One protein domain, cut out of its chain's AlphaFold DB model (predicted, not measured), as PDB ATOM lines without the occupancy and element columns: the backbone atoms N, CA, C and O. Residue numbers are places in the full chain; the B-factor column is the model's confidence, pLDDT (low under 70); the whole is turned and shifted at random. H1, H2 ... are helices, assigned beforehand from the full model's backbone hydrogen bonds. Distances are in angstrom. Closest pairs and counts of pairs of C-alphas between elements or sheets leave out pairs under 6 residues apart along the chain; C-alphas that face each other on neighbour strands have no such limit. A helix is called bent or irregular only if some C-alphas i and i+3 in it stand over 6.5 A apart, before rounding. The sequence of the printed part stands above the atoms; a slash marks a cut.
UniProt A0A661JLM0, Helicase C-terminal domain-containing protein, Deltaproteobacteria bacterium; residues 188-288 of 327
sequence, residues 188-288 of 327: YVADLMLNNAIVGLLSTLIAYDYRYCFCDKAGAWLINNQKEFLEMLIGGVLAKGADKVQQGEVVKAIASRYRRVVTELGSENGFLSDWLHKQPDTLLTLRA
ATOM      1  N   TYR A 188     324.049 338.162 167.625       81.00
ATOM      2  CA  TYR A 188     325.009 338.497 166.573       81.00
ATOM      3  C   TYR A 188     325.010 337.452 165.450       81.00
ATOM      4  O   TYR A 188     324.944 337.797 164.273       81.00
ATOM      5  N   VAL A 189     325.031 336.164 165.807       81.12
ATOM      6  CA  VAL A 189     324.974 335.072 164.819       81.12
ATOM      7  C   VAL A 189     323.626 335.072 164.097       81.12
ATOM      8  O   VAL A 189     323.580 334.837 162.892       81.12
ATOM      9  N   ALA A 190     322.537 335.377 164.803       87.44
ATOM     10  CA  ALA A 190     321.212 335.481 164.206       87.44
ATOM     11  C   ALA A 190     321.117 336.608 163.163       87.44
ATOM     12  O   ALA A 190     320.505 336.406 162.115       87.44
ATOM     13  N   ASP A 191     321.749 337.760 163.411       87.44
ATOM     14  CA  ASP A 191     321.823 338.846 162.428       87.44
ATOM     15  C   ASP A 191     322.667 338.461 161.206       87.44
ATOM     16  O   ASP A 191     322.238 338.675 160.072       87.44
ATOM     17  N   LEU A 192     323.809 337.796 161.422       84.62
ATOM     18  CA  LEU A 192     324.663 337.299 160.338       84.62
ATOM     19  C   LEU A 192     323.938 336.257 159.466       84.62
ATOM     20  O   LEU A 192     324.045 336.265 158.244       84.62
ATOM     21  N   MET A 193     323.175 335.353 160.084       86.56
ATOM     22  CA  MET A 193     322.469 334.272 159.388       86.56
ATOM     23  C   MET A 193     321.132 334.697 158.772       86.56
ATOM     24  O   MET A 193     320.535 333.906 158.038       86.56
ATOM     25  N   LEU A 194     320.669 335.927 159.017       90.88
ATOM     26  CA  LEU A 194     319.327 336.390 158.668       90.88
ATOM     27  C   LEU A 194     318.954 336.123 157.204       90.88
ATOM     28  O   LEU A 194     317.930 335.502 156.930       90.88
ATOM     29  N   ASN A 195     319.798 336.548 156.260       89.94
ATOM     30  CA  ASN A 195     319.510 336.417 154.829       89.94
ATOM     31  C   ASN A 195     319.418 334.942 154.403       89.94
ATOM     32  O   ASN A 195     318.527 334.566 153.642       89.94
ATOM     33  N   ASN A 196     320.303 334.094 154.942       89.38
ATOM     34  CA  ASN A 196     320.314 332.657 154.665       89.38
ATOM     35  C   ASN A 196     319.049 331.982 155.218       89.38
ATOM     36  O   ASN A 196     318.441 331.157 154.540       89.38
ATOM     37  N   ALA A 197     318.623 332.363 156.426       91.12
ATOM     38  CA  ALA A 197     317.422 331.831 157.058       91.12
ATOM     39  C   ALA A 197     316.140 332.262 156.325       91.12
ATOM     40  O   ALA A 197     315.251 331.438 156.117       91.12
ATOM     41  N   ILE A 198     316.066 333.518 155.868       90.62
ATOM     42  CA  ILE A 198     314.944 334.019 155.061       90.62
ATOM     43  C   ILE A 198     314.825 333.218 153.762       90.62
ATOM     44  O   ILE A 198     313.763 332.666 153.489       90.62
ATOM     45  N   VAL A 199     315.906 333.091 152.984       87.31
ATOM     46  CA  VAL A 199     315.866 332.336 151.720       87.31
ATOM     47  C   VAL A 199     315.611 330.846 151.957       87.31
ATOM     48  O   VAL A 199     314.851 330.234 151.209       87.31
ATOM     49  N   GLY A 200     316.175 330.261 153.015       88.81
ATOM     50  CA  GLY A 200     315.917 328.870 153.387       88.81
ATOM     51  C   GLY A 200     314.438 328.608 153.682       88.81
ATOM     52  O   GLY A 200     313.875 327.639 153.177       88.81
ATOM     53  N   LEU A 201     313.774 329.503 154.419       89.38
ATOM     54  CA  LEU A 201     312.332 329.405 154.663       89.38
ATOM     55  C   LEU A 201     311.516 329.668 153.393       89.38
ATOM     56  O   LEU A 201     310.605 328.899 153.093       89.38
ATOM     57  N   LEU A 202     311.866 330.684 152.598       89.12
ATOM     58  CA  LEU A 202     311.202 330.961 151.317       89.12
ATOM     59  C   LEU A 202     311.368 329.817 150.306       89.12
ATOM     60  O   LEU A 202     310.501 329.628 149.459       89.12
ATOM     61  N   SER A 203     312.416 328.999 150.420       86.56
ATOM     62  CA  SER A 203     312.616 327.830 149.552       86.56
ATOM     63  C   SER A 203     311.474 326.816 149.664       86.56
ATOM     64  O   SER A 203     311.169 326.130 148.692       86.56
ATOM     65  N   THR A 204     310.783 326.762 150.809       86.31
ATOM     66  CA  THR A 204     309.565 325.946 150.951       86.31
ATOM     67  C   THR A 204     308.415 326.468 150.085       86.31
ATOM     68  O   THR A 204     307.692 325.673 149.488       86.31
ATOM     69  N   LEU A 205     308.289 327.792 149.937       85.38
ATOM     70  CA  LEU A 205     307.324 328.409 149.026       85.38
ATOM     71  C   LEU A 205     307.713 328.170 147.572       85.38
ATOM     72  O   LEU A 205     306.841 327.874 146.769       85.38
ATOM     73  N   ILE A 206     309.007 328.232 147.243       86.75
ATOM     74  CA  ILE A 206     309.511 327.927 145.894       86.75
ATOM     75  C   ILE A 206     309.192 326.477 145.512       86.75
ATOM     76  O   ILE A 206     308.793 326.211 144.381       86.75
ATOM     77  N   ALA A 207     309.333 325.543 146.457       85.81
ATOM     78  CA  ALA A 207     308.976 324.143 146.246       85.81
ATOM     79  C   ALA A 207     307.467 323.947 146.010       85.81
ATOM     80  O   ALA A 207     307.078 323.032 145.288       85.81
ATOM     81  N   TYR A 208     306.626 324.800 146.603       87.75
ATOM     82  CA  TYR A 208     305.179 324.795 146.388       87.75
ATOM     83  C   TYR A 208     304.779 325.469 145.066       87.75
ATOM     84  O   TYR A 208     303.920 324.971 144.342       87.75
ATOM     85  N   ASP A 209     305.409 326.596 144.741       88.25
ATOM     86  CA  ASP A 209     305.196 327.356 143.517       88.25
ATOM     87  C   ASP A 209     306.487 328.075 143.108       88.25
ATOM     88  O   ASP A 209     306.966 329.002 143.769       88.25
ATOM     89  N   TYR A 210     307.026 327.673 141.958       88.88
ATOM     90  CA  TYR A 210     308.293 328.186 141.448       88.88
ATOM     91  C   TYR A 210     308.291 329.706 141.247       88.88
ATOM     92  O   TYR A 210     309.361 330.300 141.244       88.88
ATOM     93  N   ARG A 211     307.129 330.362 141.107       88.19
ATOM     94  CA  ARG A 211     307.042 331.823 140.926       88.19
ATOM     95  C   ARG A 211     307.630 332.604 142.099       88.19
ATOM     96  O   ARG A 211     308.033 333.747 141.914       88.19
ATOM     97  N   TYR A 212     307.738 332.002 143.280       88.31
ATOM     98  CA  TYR A 212     308.422 332.612 144.421       88.31
ATOM     99  C   TYR A 212     309.954 332.624 144.289       88.31
ATOM    100  O   TYR A 212     310.635 333.134 145.172       88.31
ATOM    101  N   CYS A 213     310.522 332.100 143.195       88.19
ATOM    102  CA  CYS A 213     311.934 332.310 142.879       88.19
ATOM    103  C   CYS A 213     312.225 333.750 142.428       88.19
ATOM    104  O   CYS A 213     313.388 334.150 142.427       88.19
ATOM    105  N   PHE A 214     311.196 334.522 142.065       89.69
ATOM    106  CA  PHE A 214     311.312 335.934 141.718       89.69
ATOM    107  C   PHE A 214     311.166 336.822 142.959       89.69
ATOM    108  O   PHE A 214     310.275 336.605 143.789       89.69
ATOM    109  N   CYS A 215     312.037 337.830 143.074       89.69
ATOM    110  CA  CYS A 215     312.072 338.748 144.213       89.69
ATOM    111  C   CYS A 215     310.726 339.451 144.432       89.69
ATOM    112  O   CYS A 215     310.224 339.427 145.551       89.69
ATOM    113  N   ASP A 216     310.085 339.963 143.375       87.88
ATOM    114  CA  ASP A 216     308.794 340.664 143.455       87.88
ATOM    115  C   ASP A 216     307.693 339.795 144.088       87.88
ATOM    116  O   ASP A 216     306.939 340.252 144.948       87.88
ATOM    117  N   LYS A 217     307.616 338.515 143.701       89.88
ATOM    118  CA  LYS A 217     306.622 337.566 144.222       89.88
ATOM    119  C   LYS A 217     306.922 337.159 145.656       89.88
ATOM    120  O   LYS A 217     306.012 337.161 146.486       89.88
ATOM    121  N   ALA A 218     308.177 336.824 145.952       89.94
ATOM    122  CA  ALA A 218     308.601 336.455 147.300       89.94
ATOM    123  C   ALA A 218     308.457 337.627 148.282       89.94
ATOM    124  O   ALA A 218     307.925 337.460 149.379       89.94
ATOM    125  N   GLY A 219     308.867 338.823 147.863       90.75
ATOM    126  CA  GLY A 219     308.759 340.061 148.620       90.75
ATOM    127  C   GLY A 219     307.309 340.455 148.884       90.75
ATOM    128  O   GLY A 219     306.956 340.723 150.030       90.75
ATOM    129  N   ALA A 220     306.436 340.407 147.870       90.75
ATOM    130  CA  ALA A 220     305.008 340.678 148.052       90.75
ATOM    131  C   ALA A 220     304.352 339.703 149.043       90.75
ATOM    132  O   ALA A 220     303.556 340.114 149.891       90.75
ATOM    133  N   TRP A 221     304.700 338.416 148.977       92.25
ATOM    134  CA  TRP A 221     304.216 337.433 149.945       92.25
ATOM    135  C   TRP A 221     304.726 337.733 151.358       92.25
ATOM    136  O   TRP A 221     303.940 337.728 152.308       92.25
ATOM    137  N   LEU A 222     306.014 338.050 151.495       91.50
ATOM    138  CA  LEU A 222     306.650 338.350 152.776       91.50
ATOM    139  C   LEU A 222     306.060 339.601 153.440       91.50
ATOM    140  O   LEU A 222     305.849 339.602 154.649       91.50
ATOM    141  N   ILE A 223     305.739 340.639 152.661       91.19
ATOM    142  CA  ILE A 223     305.065 341.855 153.145       91.19
ATOM    143  C   ILE A 223     303.694 341.518 153.746       91.19
ATOM    144  O   ILE A 223     303.357 342.005 154.823       91.19
ATOM    145  N   ASN A 224     302.923 340.651 153.085       92.31
ATOM    146  CA  ASN A 224     301.580 340.278 153.537       92.31
ATOM    147  C   ASN A 224     301.575 339.331 154.750       92.31
ATOM    148  O   ASN A 224     300.565 339.255 155.442       92.31
ATOM    149  N   ASN A 225     302.679 338.625 155.013       92.75
ATOM    150  CA  ASN A 225     302.792 337.606 156.069       92.75
ATOM    151  C   ASN A 225     303.937 337.916 157.048       92.75
ATOM    152  O   ASN A 225     304.558 337.017 157.614       92.75
ATOM    153  N   GLN A 226     304.278 339.198 157.212       89.12
ATOM    154  CA  GLN A 226     305.514 339.610 157.878       89.12
ATOM    155  C   GLN A 226     305.603 339.118 159.328       89.12
ATOM    156  O   GLN A 226     306.697 338.786 159.794       89.12
ATOM    157  N   LYS A 227     304.470 339.104 160.041       89.06
ATOM    158  CA  LYS A 227     304.399 338.722 161.452       89.06
ATOM    159  C   LYS A 227     304.566 337.215 161.614       89.06
ATOM    160  O   LYS A 227     305.459 336.783 162.336       89.06
ATOM    161  N   GLU A 228     303.755 336.436 160.908       91.56
ATOM    162  CA  GLU A 228     303.777 334.973 160.926       91.56
ATOM    163  C   GLU A 228     305.143 334.446 160.465       91.56
ATOM    164  O   GLU A 228     305.712 333.535 161.066       91.56
ATOM    165  N   PHE A 229     305.715 335.070 159.432       92.06
ATOM    166  CA  PHE A 229     307.035 334.707 158.938       92.06
ATOM    167  C   PHE A 229     308.141 335.023 159.946       92.06
ATOM    168  O   PHE A 229     309.036 334.204 160.141       92.06
ATOM    169  N   LEU A 230     308.083 336.175 160.626       91.25
ATOM    170  CA  LEU A 230     309.055 336.519 161.665       91.25
ATOM    171  C   LEU A 230     308.964 335.557 162.860       91.25
ATOM    172  O   LEU A 230     309.995 335.141 163.385       91.25
ATOM    173  N   GLU A 231     307.758 335.157 163.264       90.38
ATOM    174  CA  GLU A 231     307.555 334.153 164.315       90.38
ATOM    175  C   GLU A 231     308.167 332.799 163.924       90.38
ATOM    176  O   GLU A 231     308.893 332.196 164.720       90.38
ATOM    177  N   MET A 232     307.965 332.356 162.680       89.94
ATOM    178  CA  MET A 232     308.574 331.132 162.148       89.94
ATOM    179  C   MET A 232     310.103 331.240 162.040       89.94
ATOM    180  O   MET A 232     310.817 330.292 162.361       89.94
ATOM    181  N   LEU A 233     310.618 332.398 161.629       91.69
ATOM    182  CA  LEU A 233     312.048 332.668 161.505       91.69
ATOM    183  C   LEU A 233     312.755 332.607 162.864       91.69
ATOM    184  O   LEU A 233     313.788 331.951 162.996       91.69
ATOM    185  N   ILE A 234     312.181 333.240 163.887       91.12
ATOM    186  CA  ILE A 234     312.727 333.243 165.246       91.12
ATOM    187  C   ILE A 234     312.556 331.870 165.902       91.12
ATOM    188  O   ILE A 234     313.539 331.272 166.332       91.12
ATOM    189  N   GLY A 235     311.333 331.344 165.956       85.69
ATOM    190  CA  GLY A 235     311.031 330.109 166.684       85.69
ATOM    191  C   GLY A 235     311.502 328.835 165.979       85.69
ATOM    192  O   GLY A 235     311.774 327.830 166.635       85.69
ATOM    193  N   GLY A 236     311.611 328.866 164.651       84.81
ATOM    194  CA  GLY A 236     311.991 327.717 163.834       84.81
ATOM    195  C   GLY A 236     313.480 327.640 163.514       84.81
ATOM    196  O   GLY A 236     313.993 326.530 163.366       84.81
ATOM    197  N   VAL A 237     314.171 328.786 163.419       87.31
ATOM    198  CA  VAL A 237     315.549 328.843 162.903       87.31
ATOM    199  C   VAL A 237     316.494 329.616 163.824       87.31
ATOM    200  O   VAL A 237     317.433 329.028 164.348       87.31
ATOM    201  N   LEU A 238     316.267 330.915 164.038       88.75
ATOM    202  CA  LEU A 238     317.272 331.809 164.638       88.75
ATOM    203  C   LEU A 238     317.373 331.723 166.169       88.75
ATOM    204  O   LEU A 238     318.401 332.080 166.737       88.75
ATOM    205  N   ALA A 239     316.313 331.277 166.840       88.25
ATOM    206  CA  ALA A 239     316.229 331.168 168.295       88.25
ATOM    207  C   ALA A 239     315.379 329.950 168.705       88.25
ATOM    208  O   ALA A 239     314.547 330.009 169.616       88.25
ATOM    209  N   LYS A 240     315.544 328.829 167.996       84.88
ATOM    210  CA  LYS A 240     314.793 327.602 168.278       84.88
ATOM    211  C   LYS A 240     315.123 327.086 169.681       84.88
ATOM    212  O   LYS A 240     316.282 326.849 170.003       84.88
ATOM    213  N   GLY A 241     314.093 326.886 170.505       80.56
ATOM    214  CA  GLY A 241     314.246 326.438 171.897       80.56
ATOM    215  C   GLY A 241     314.653 327.534 172.890       80.56
ATOM    216  O   GLY A 241     314.823 327.234 174.068       80.56
ATOM    217  N   ALA A 242     314.777 328.784 172.435       84.00
ATOM    218  CA  ALA A 242     315.040 329.950 173.274       84.00
ATOM    219  C   ALA A 242     313.837 330.321 174.153       84.00
ATOM    220  O   ALA A 242     312.684 330.151 173.738       84.00
ATOM    221  N   ASP A 243     314.092 330.910 175.321       86.00
ATOM    222  CA  ASP A 243     313.035 331.541 176.113       86.00
ATOM    223  C   ASP A 243     312.562 332.879 175.498       86.00
ATOM    224  O   ASP A 243     313.154 333.418 174.558       86.00
ATOM    225  N   LYS A 244     311.474 333.450 176.033       85.56
ATOM    226  CA  LYS A 244     310.892 334.701 175.508       85.56
ATOM    227  C   LYS A 244     311.830 335.908 175.608       85.56
ATOM    228  O   LYS A 244     311.713 336.825 174.796       85.56
ATOM    229  N   VAL A 245     312.718 335.941 176.601       84.19
ATOM    230  CA  VAL A 245     313.665 337.047 176.794       84.19
ATOM    231  C   VAL A 245     314.730 336.979 175.705       84.19
ATOM    232  O   VAL A 245     314.926 337.956 174.984       84.19
ATOM    233  N   GLN A 246     315.319 335.801 175.509       81.75
ATOM    234  CA  GLN A 246     316.321 335.526 174.481       81.75
ATOM    235  C   GLN A 246     315.773 335.746 173.065       81.75
ATOM    236  O   GLN A 246     316.422 336.377 172.233       81.75
ATOM    237  N   GLN A 247     314.541 335.304 172.789       87.88
ATOM    238  CA  GLN A 247     313.865 335.604 171.519       87.88
ATOM    239  C   GLN A 247     313.691 337.113 171.317       87.88
ATOM    240  O   GLN A 247     313.911 337.622 170.219       87.88
ATOM    241  N   GLY A 248     313.345 337.846 172.379       88.50
ATOM    242  CA  GLY A 248     313.233 339.301 172.348       88.50
ATOM    243  C   GLY A 248     314.555 340.002 172.017       88.50
ATOM    244  O   GLY A 248     314.550 341.003 171.302       88.50
ATOM    245  N   GLU A 249     315.686 339.482 172.493       87.19
ATOM    246  CA  GLU A 249     317.019 340.002 172.159       87.19
ATOM    247  C   GLU A 249     317.383 339.766 170.693       87.19
ATOM    248  O   GLU A 249     317.838 340.694 170.022       87.19
ATOM    249  N   VAL A 250     317.111 338.568 170.167       89.88
ATOM    250  CA  VAL A 250     317.321 338.262 168.744       89.88
ATOM    251  C   VAL A 250     316.457 339.161 167.863       89.88
ATOM    252  O   VAL A 250     316.967 339.766 166.924       89.88
ATOM    253  N   VAL A 251     315.170 339.320 168.191       92.88
ATOM    254  CA  VAL A 251     314.265 340.217 167.453       92.88
ATOM    255  C   VAL A 251     314.804 341.645 167.445       92.88
ATOM    256  O   VAL A 251     314.829 342.277 166.390       92.88
ATOM    257  N   LYS A 252     315.274 342.158 168.590       91.00
ATOM    258  CA  LYS A 252     315.874 343.499 168.671       91.00
ATOM    259  C   LYS A 252     317.110 343.628 167.784       91.00
ATOM    260  O   LYS A 252     317.251 344.654 167.122       91.00
ATOM    261  N   ALA A 253     317.968 342.609 167.760       89.38
ATOM    262  CA  ALA A 253     319.186 342.612 166.958       89.38
ATOM    263  C   ALA A 253     318.886 342.642 165.452       89.38
ATOM    264  O   ALA A 253     319.458 343.462 164.739       89.38
ATOM    265  N   ILE A 254     317.937 341.827 164.980       92.94
ATOM    266  CA  ILE A 254     317.675 341.683 163.539       92.94
ATOM    267  C   ILE A 254     316.639 342.673 162.986       92.94
ATOM    268  O   ILE A 254     316.497 342.794 161.772       92.94
ATOM    269  N   ALA A 255     315.872 343.383 163.824       90.88
ATOM    270  CA  ALA A 255     314.694 344.148 163.385       90.88
ATOM    271  C   ALA A 255     314.982 345.220 162.318       90.88
ATOM    272  O   ALA A 255     314.151 345.476 161.441       90.88
ATOM    273  N   SER A 256     316.127 345.902 162.401       89.88
ATOM    274  CA  SER A 256     316.522 346.910 161.408       89.88
ATOM    275  C   SER A 256     316.837 346.257 160.060       89.88
ATOM    276  O   SER A 256     316.310 346.686 159.031       89.88
ATOM    277  N   ARG A 257     317.630 345.183 160.078       89.50
ATOM    278  CA  ARG A 257     318.049 344.429 158.899       89.50
ATOM    279  C   ARG A 257     316.884 343.681 158.256       89.50
ATOM    280  O   ARG A 257     316.714 343.765 157.047       89.50
ATOM    281  N   TYR A 258     316.020 343.055 159.049       92.00
ATOM    282  CA  TYR A 258     314.822 342.370 158.565       92.00
ATOM    283  C   TYR A 258     313.897 343.317 157.799       92.00
ATOM    284  O   TYR A 258     313.503 343.017 156.678       92.00
ATOM    285  N   ARG A 259     313.606 344.508 158.348       90.00
ATOM    286  CA  ARG A 259     312.796 345.519 157.644       90.00
ATOM    287  C   ARG A 259     313.420 345.946 156.320       90.00
ATOM    288  O   ARG A 259     312.697 346.134 155.343       90.00
ATOM    289  N   ARG A 260     314.749 346.073 156.285       89.44
ATOM    290  CA  ARG A 260     315.483 346.376 155.056       89.44
ATOM    291  C   ARG A 260     315.310 345.260 154.026       89.44
ATOM    292  O   ARG A 260     314.869 345.550 152.925       89.44
ATOM    293  N   VAL A 261     315.537 344.005 154.413       88.81
ATOM    294  CA  VAL A 261     315.382 342.836 153.528       88.81
ATOM    295  C   VAL A 261     313.961 342.723 152.975       88.81
ATOM    296  O   VAL A 261     313.791 342.530 151.779       88.81
ATOM    297  N   VAL A 262     312.935 342.896 153.816       88.25
ATOM    298  CA  VAL A 262     311.525 342.871 153.380       88.25
ATOM    299  C   VAL A 262     311.258 343.947 152.320       88.25
ATOM    300  O   VAL A 262     310.589 343.683 151.323       88.25
ATOM    301  N   THR A 263     311.809 345.148 152.514       87.62
ATOM    302  CA  THR A 263     311.639 346.274 151.583       87.62
ATOM    303  C   THR A 263     312.410 346.057 150.278       87.62
ATOM    304  O   THR A 263     311.876 346.299 149.197       87.62
ATOM    305  N   GLU A 264     313.651 345.577 150.365       88.31
ATOM    306  CA  GLU A 264     314.505 345.283 149.208       88.31
ATOM    307  C   GLU A 264     313.904 344.172 148.346       88.31
ATOM    308  O   GLU A 264     313.731 344.362 147.148       88.31
ATOM    309  N   LEU A 265     313.490 343.050 148.944       86.81
ATOM    310  CA  LEU A 265     312.867 341.953 148.200       86.81
ATOM    311  C   LEU A 265     311.577 342.390 147.500       86.81
ATOM    312  O   LEU A 265     311.334 341.982 146.372       86.81
ATOM    313  N   GLY A 266     310.767 343.240 148.135       80.00
ATOM    314  CA  GLY A 266     309.537 343.762 147.533       80.00
ATOM    315  C   GLY A 266     309.748 344.769 146.396       80.00
ATOM    316  O   GLY A 266     308.787 345.080 145.695       80.00
ATOM    317  N   SER A 267     310.964 345.297 146.218       82.75
ATOM    318  CA  SER A 267     311.284 346.328 145.217       82.75
ATOM    319  C   SER A 267     312.307 345.890 144.161       82.75
ATOM    320  O   SER A 267     312.420 346.536 143.120       82.75
ATOM    321  N   GLU A 268     313.025 344.793 144.400       84.00
ATOM    322  CA  GLU A 268     313.979 344.201 143.464       84.00
ATOM    323  C   GLU A 268     313.284 343.394 142.360       84.00
ATOM    324  O   GLU A 268     312.361 342.614 142.601       84.00
ATOM    325  N   ASN A 269     313.792 343.538 141.138       82.94
ATOM    326  CA  ASN A 269     313.380 342.737 139.990       82.94
ATOM    327  C   ASN A 269     314.471 341.706 139.686       82.94
ATOM    328  O   ASN A 269     315.639 342.063 139.544       82.94
ATOM    329  N   GLY A 270     314.094 340.437 139.533       88.25
ATOM    330  CA  GLY A 270     315.026 339.356 139.196       88.25
ATOM    331  C   GLY A 270     314.860 338.130 140.084       88.25
ATOM    332  O   GLY A 270     313.860 337.994 140.794       88.25
ATOM    333  N   PHE A 271     315.831 337.217 140.018       89.12
ATOM    334  CA  PHE A 271     315.812 335.997 140.815       89.12
ATOM    335  C   PHE A 271     316.313 336.242 142.239       89.12
ATOM    336  O   PHE A 271     317.287 336.962 142.471       89.12
ATOM    337  N   LEU A 272     315.702 335.545 143.197       86.81
ATOM    338  CA  LEU A 272     316.104 335.535 144.601       86.81
ATOM    339  C   LEU A 272     317.562 335.083 144.777       86.81
ATOM    340  O   LEU A 272     318.260 335.566 145.669       86.81
ATOM    341  N   SER A 273     318.043 334.190 143.903       84.12
ATOM    342  CA  SER A 273     319.447 333.770 143.858       84.12
ATOM    343  C   SER A 273     320.385 334.938 143.578       84.12
ATOM    344  O   SER A 273     321.414 335.059 144.237       84.12
ATOM    345  N   ASP A 274     320.036 335.812 142.636       85.50
ATOM    346  CA  ASP A 274     320.883 336.936 142.231       85.50
ATOM    347  C   ASP A 274     320.928 337.992 143.330       85.50
ATOM    348  O   ASP A 274     321.984 338.558 143.615       85.50
ATOM    349  N   TRP A 275     319.794 338.217 144.000       88.50
ATOM    350  CA  TRP A 275     319.747 339.049 145.196       88.50
ATOM    351  C   TRP A 275     320.642 338.481 146.304       88.50
ATOM    352  O   TRP A 275     321.447 339.225 146.859       88.50
ATOM    353  N   LEU A 276     320.580 337.171 146.578       84.25
ATOM    354  CA  LEU A 276     321.385 336.532 147.623       84.25
ATOM    355  C   LEU A 276     322.895 336.680 147.369       84.25
ATOM    356  O   LEU A 276     323.636 336.984 148.298       84.25
ATOM    357  N   HIS A 277     323.357 336.544 146.122       81.25
ATOM    358  CA  HIS A 277     324.779 336.711 145.775       81.25
ATOM    359  C   HIS A 277     325.309 338.133 146.015       81.25
ATOM    360  O   HIS A 277     326.504 338.303 146.248       81.25
ATOM    361  N   LYS A 278     324.446 339.156 145.980       82.75
ATOM    362  CA  LYS A 278     324.826 340.551 146.267       82.75
ATOM    363  C   LYS A 278     324.968 340.833 147.769       82.75
ATOM    364  O   LYS A 278     325.442 341.905 148.139       82.75
ATOM    365  N   GLN A 279     324.545 339.912 148.636       83.06
ATOM    366  CA  GLN A 279     324.528 340.122 150.079       83.06
ATOM    367  C   GLN A 279     325.860 339.681 150.721       83.06
ATOM    368  O   GLN A 279     326.271 338.531 150.545       83.06
ATOM    369  N   PRO A 280     326.521 340.549 151.511       68.75
ATOM    370  CA  PRO A 280     327.869 340.294 152.030       68.75
ATOM    371  C   PRO A 280     327.941 339.138 153.042       68.75
ATOM    372  O   PRO A 280     328.954 338.446 153.100       68.75
ATOM    373  N   ASP A 281     326.855 338.873 153.774       70.00
ATOM    374  CA  ASP A 281     326.829 337.929 154.905       70.00
ATOM    375  C   ASP A 281     326.128 336.601 154.568       70.00
ATOM    376  O   ASP A 281     325.343 336.053 155.349       70.00
ATOM    377  N   THR A 282     326.350 336.075 153.368       73.25
ATOM    378  CA  THR A 282     325.786 334.778 152.974       73.25
ATOM    379  C   THR A 282     326.792 333.659 153.202       73.25
ATOM    380  O   THR A 282     328.002 333.845 153.132       73.25
ATOM    381  N   LEU A 283     326.315 332.447 153.488       64.38
ATOM    382  CA  LEU A 283     327.221 331.310 153.708       64.38
ATOM    383  C   LEU A 283     328.099 331.016 152.476       64.38
ATOM    384  O   LEU A 283     329.200 330.485 152.618       64.38
ATOM    385  N   LEU A 284     327.635 331.395 151.281       59.62
ATOM    386  CA  LEU A 284     328.379 331.293 150.026       59.62
ATOM    387  C   LEU A 284     329.586 332.247 149.987       59.62
ATOM    388  O   LEU A 284     330.656 331.841 149.541       59.62
ATOM    389  N   THR A 285     329.451 333.473 150.499       54.78
ATOM    390  CA  THR A 285     330.547 334.455 150.555       54.78
ATOM    391  C   THR A 285     331.532 334.153 151.686       54.78
ATOM    392  O   THR A 285     332.730 334.377 151.530       54.78
ATOM    393  N   LEU A 286     331.067 333.557 152.790       48.94
ATOM    394  CA  LEU A 286     331.916 333.148 153.917       48.94
ATOM    395  C   LEU A 286     332.814 331.938 153.597       48.94
ATOM    396  O   LEU A 286     333.937 331.857 154.089       48.94
ATOM    397  N   ARG A 287     332.350 331.007 152.751       45.88
ATOM    398  CA  ARG A 287     333.130 329.831 152.307       45.88
ATOM    399  C   ARG A 287     334.156 330.137 151.211       45.88
ATOM    400  O   ARG A 287     334.985 329.283 150.917       45.88
ATOM    401  N   ALA A 288     334.130 331.332 150.625       43.97
ATOM    402  CA  ALA A 288     335.066 331.748 149.581       43.97
ATOM    403  C   ALA A 288     336.461 332.148 150.115       43.97
ATOM    404  O   ALA A 288     337.294 332.619 149.343       43.97
TER     405      ALA A 288
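Overview. This is residues 188 to 288 of the 327 residues of the protein "Helicase C-terminal domain-containing protein" of Deltaproteobacteria bacterium (UniProt A0A661JLM0). The longest helix, H5, is bent into two arms, and each arm has a shorter helix packed on it at a wide angle, H4 on H5a and H3 on H5b. The kinked helix H1 passes through the middle and also packs on H4, while the short H6 and H7 come last, near H1. The printed part has 101 residues with seven named helices, H1 to H7 in order, and no named strand: all helix, mostly crossed. It is compact, with a radius of gyration of the C-alphas of 13.2 A and spans of 37 by 33 by 23 A.

Along the chain. H5, residues 244 to 267, was assigned as one helix by its hydrogen bonds but is bent, C-alphas 253 and 256 being 7.5 A apart; its arms are H5a, residues 244 to 253, 14.3 A, and H5b, residues 256 to 267, 17.0 A, at a steep tilt of 61 degrees. H1, residues 188 to 208, is 31.4 A long from C-alpha 188 at (325.009, 338.497, 166.573); it is irregular, C-alphas 192 and 195 being 7.6 A apart, with a kink of 48 degrees near residue 195. H2 is residues 210 to 213, H3 215 to 224, and H4 226 to 238, 15.6 A, only just irregular, with C-alphas 235 and 238 6.8 A apart. H6 is residues 272 to 277; H7, residues 283 to 286, ends at (331.916, 333.148, 153.917).

Arrangement. H5b touches H3 at a steep tilt of 56 degrees, opposite ways, with residues 262 to 267 alone; the closest C-alphas, of Gly 219 and Gly 266, are 3.9 A apart. H5a touches H4, closest at the C-alphas of Ile 234 and Gln 247, 6.8 A. H1 touches H4 at a steep tilt of 66 degrees, closest at the C-alphas of Ala 190 and Leu 238, 5.4 A. H1 and H5a touch only at their ends, and H1 and H2 only at the corner. H6 and H7 are each close to H1 but not clearly touching it. Every O i to N i+4 pair is within hydrogen-bond range in H3, H5a, H5b and H6, against 13 of 17 in H1 and 8 of 9 in H4; H2 and H7 are too short for such a pair.

Size, cuts and confidence. The two C-alphas farthest apart, of Asp 243 and Asn 269, are 37.8 A apart. The printed part has no cut, and the six links are tight. Mean pLDDT of the printed part is 85.3; residue 280 and residues 283 to 288 are under 70.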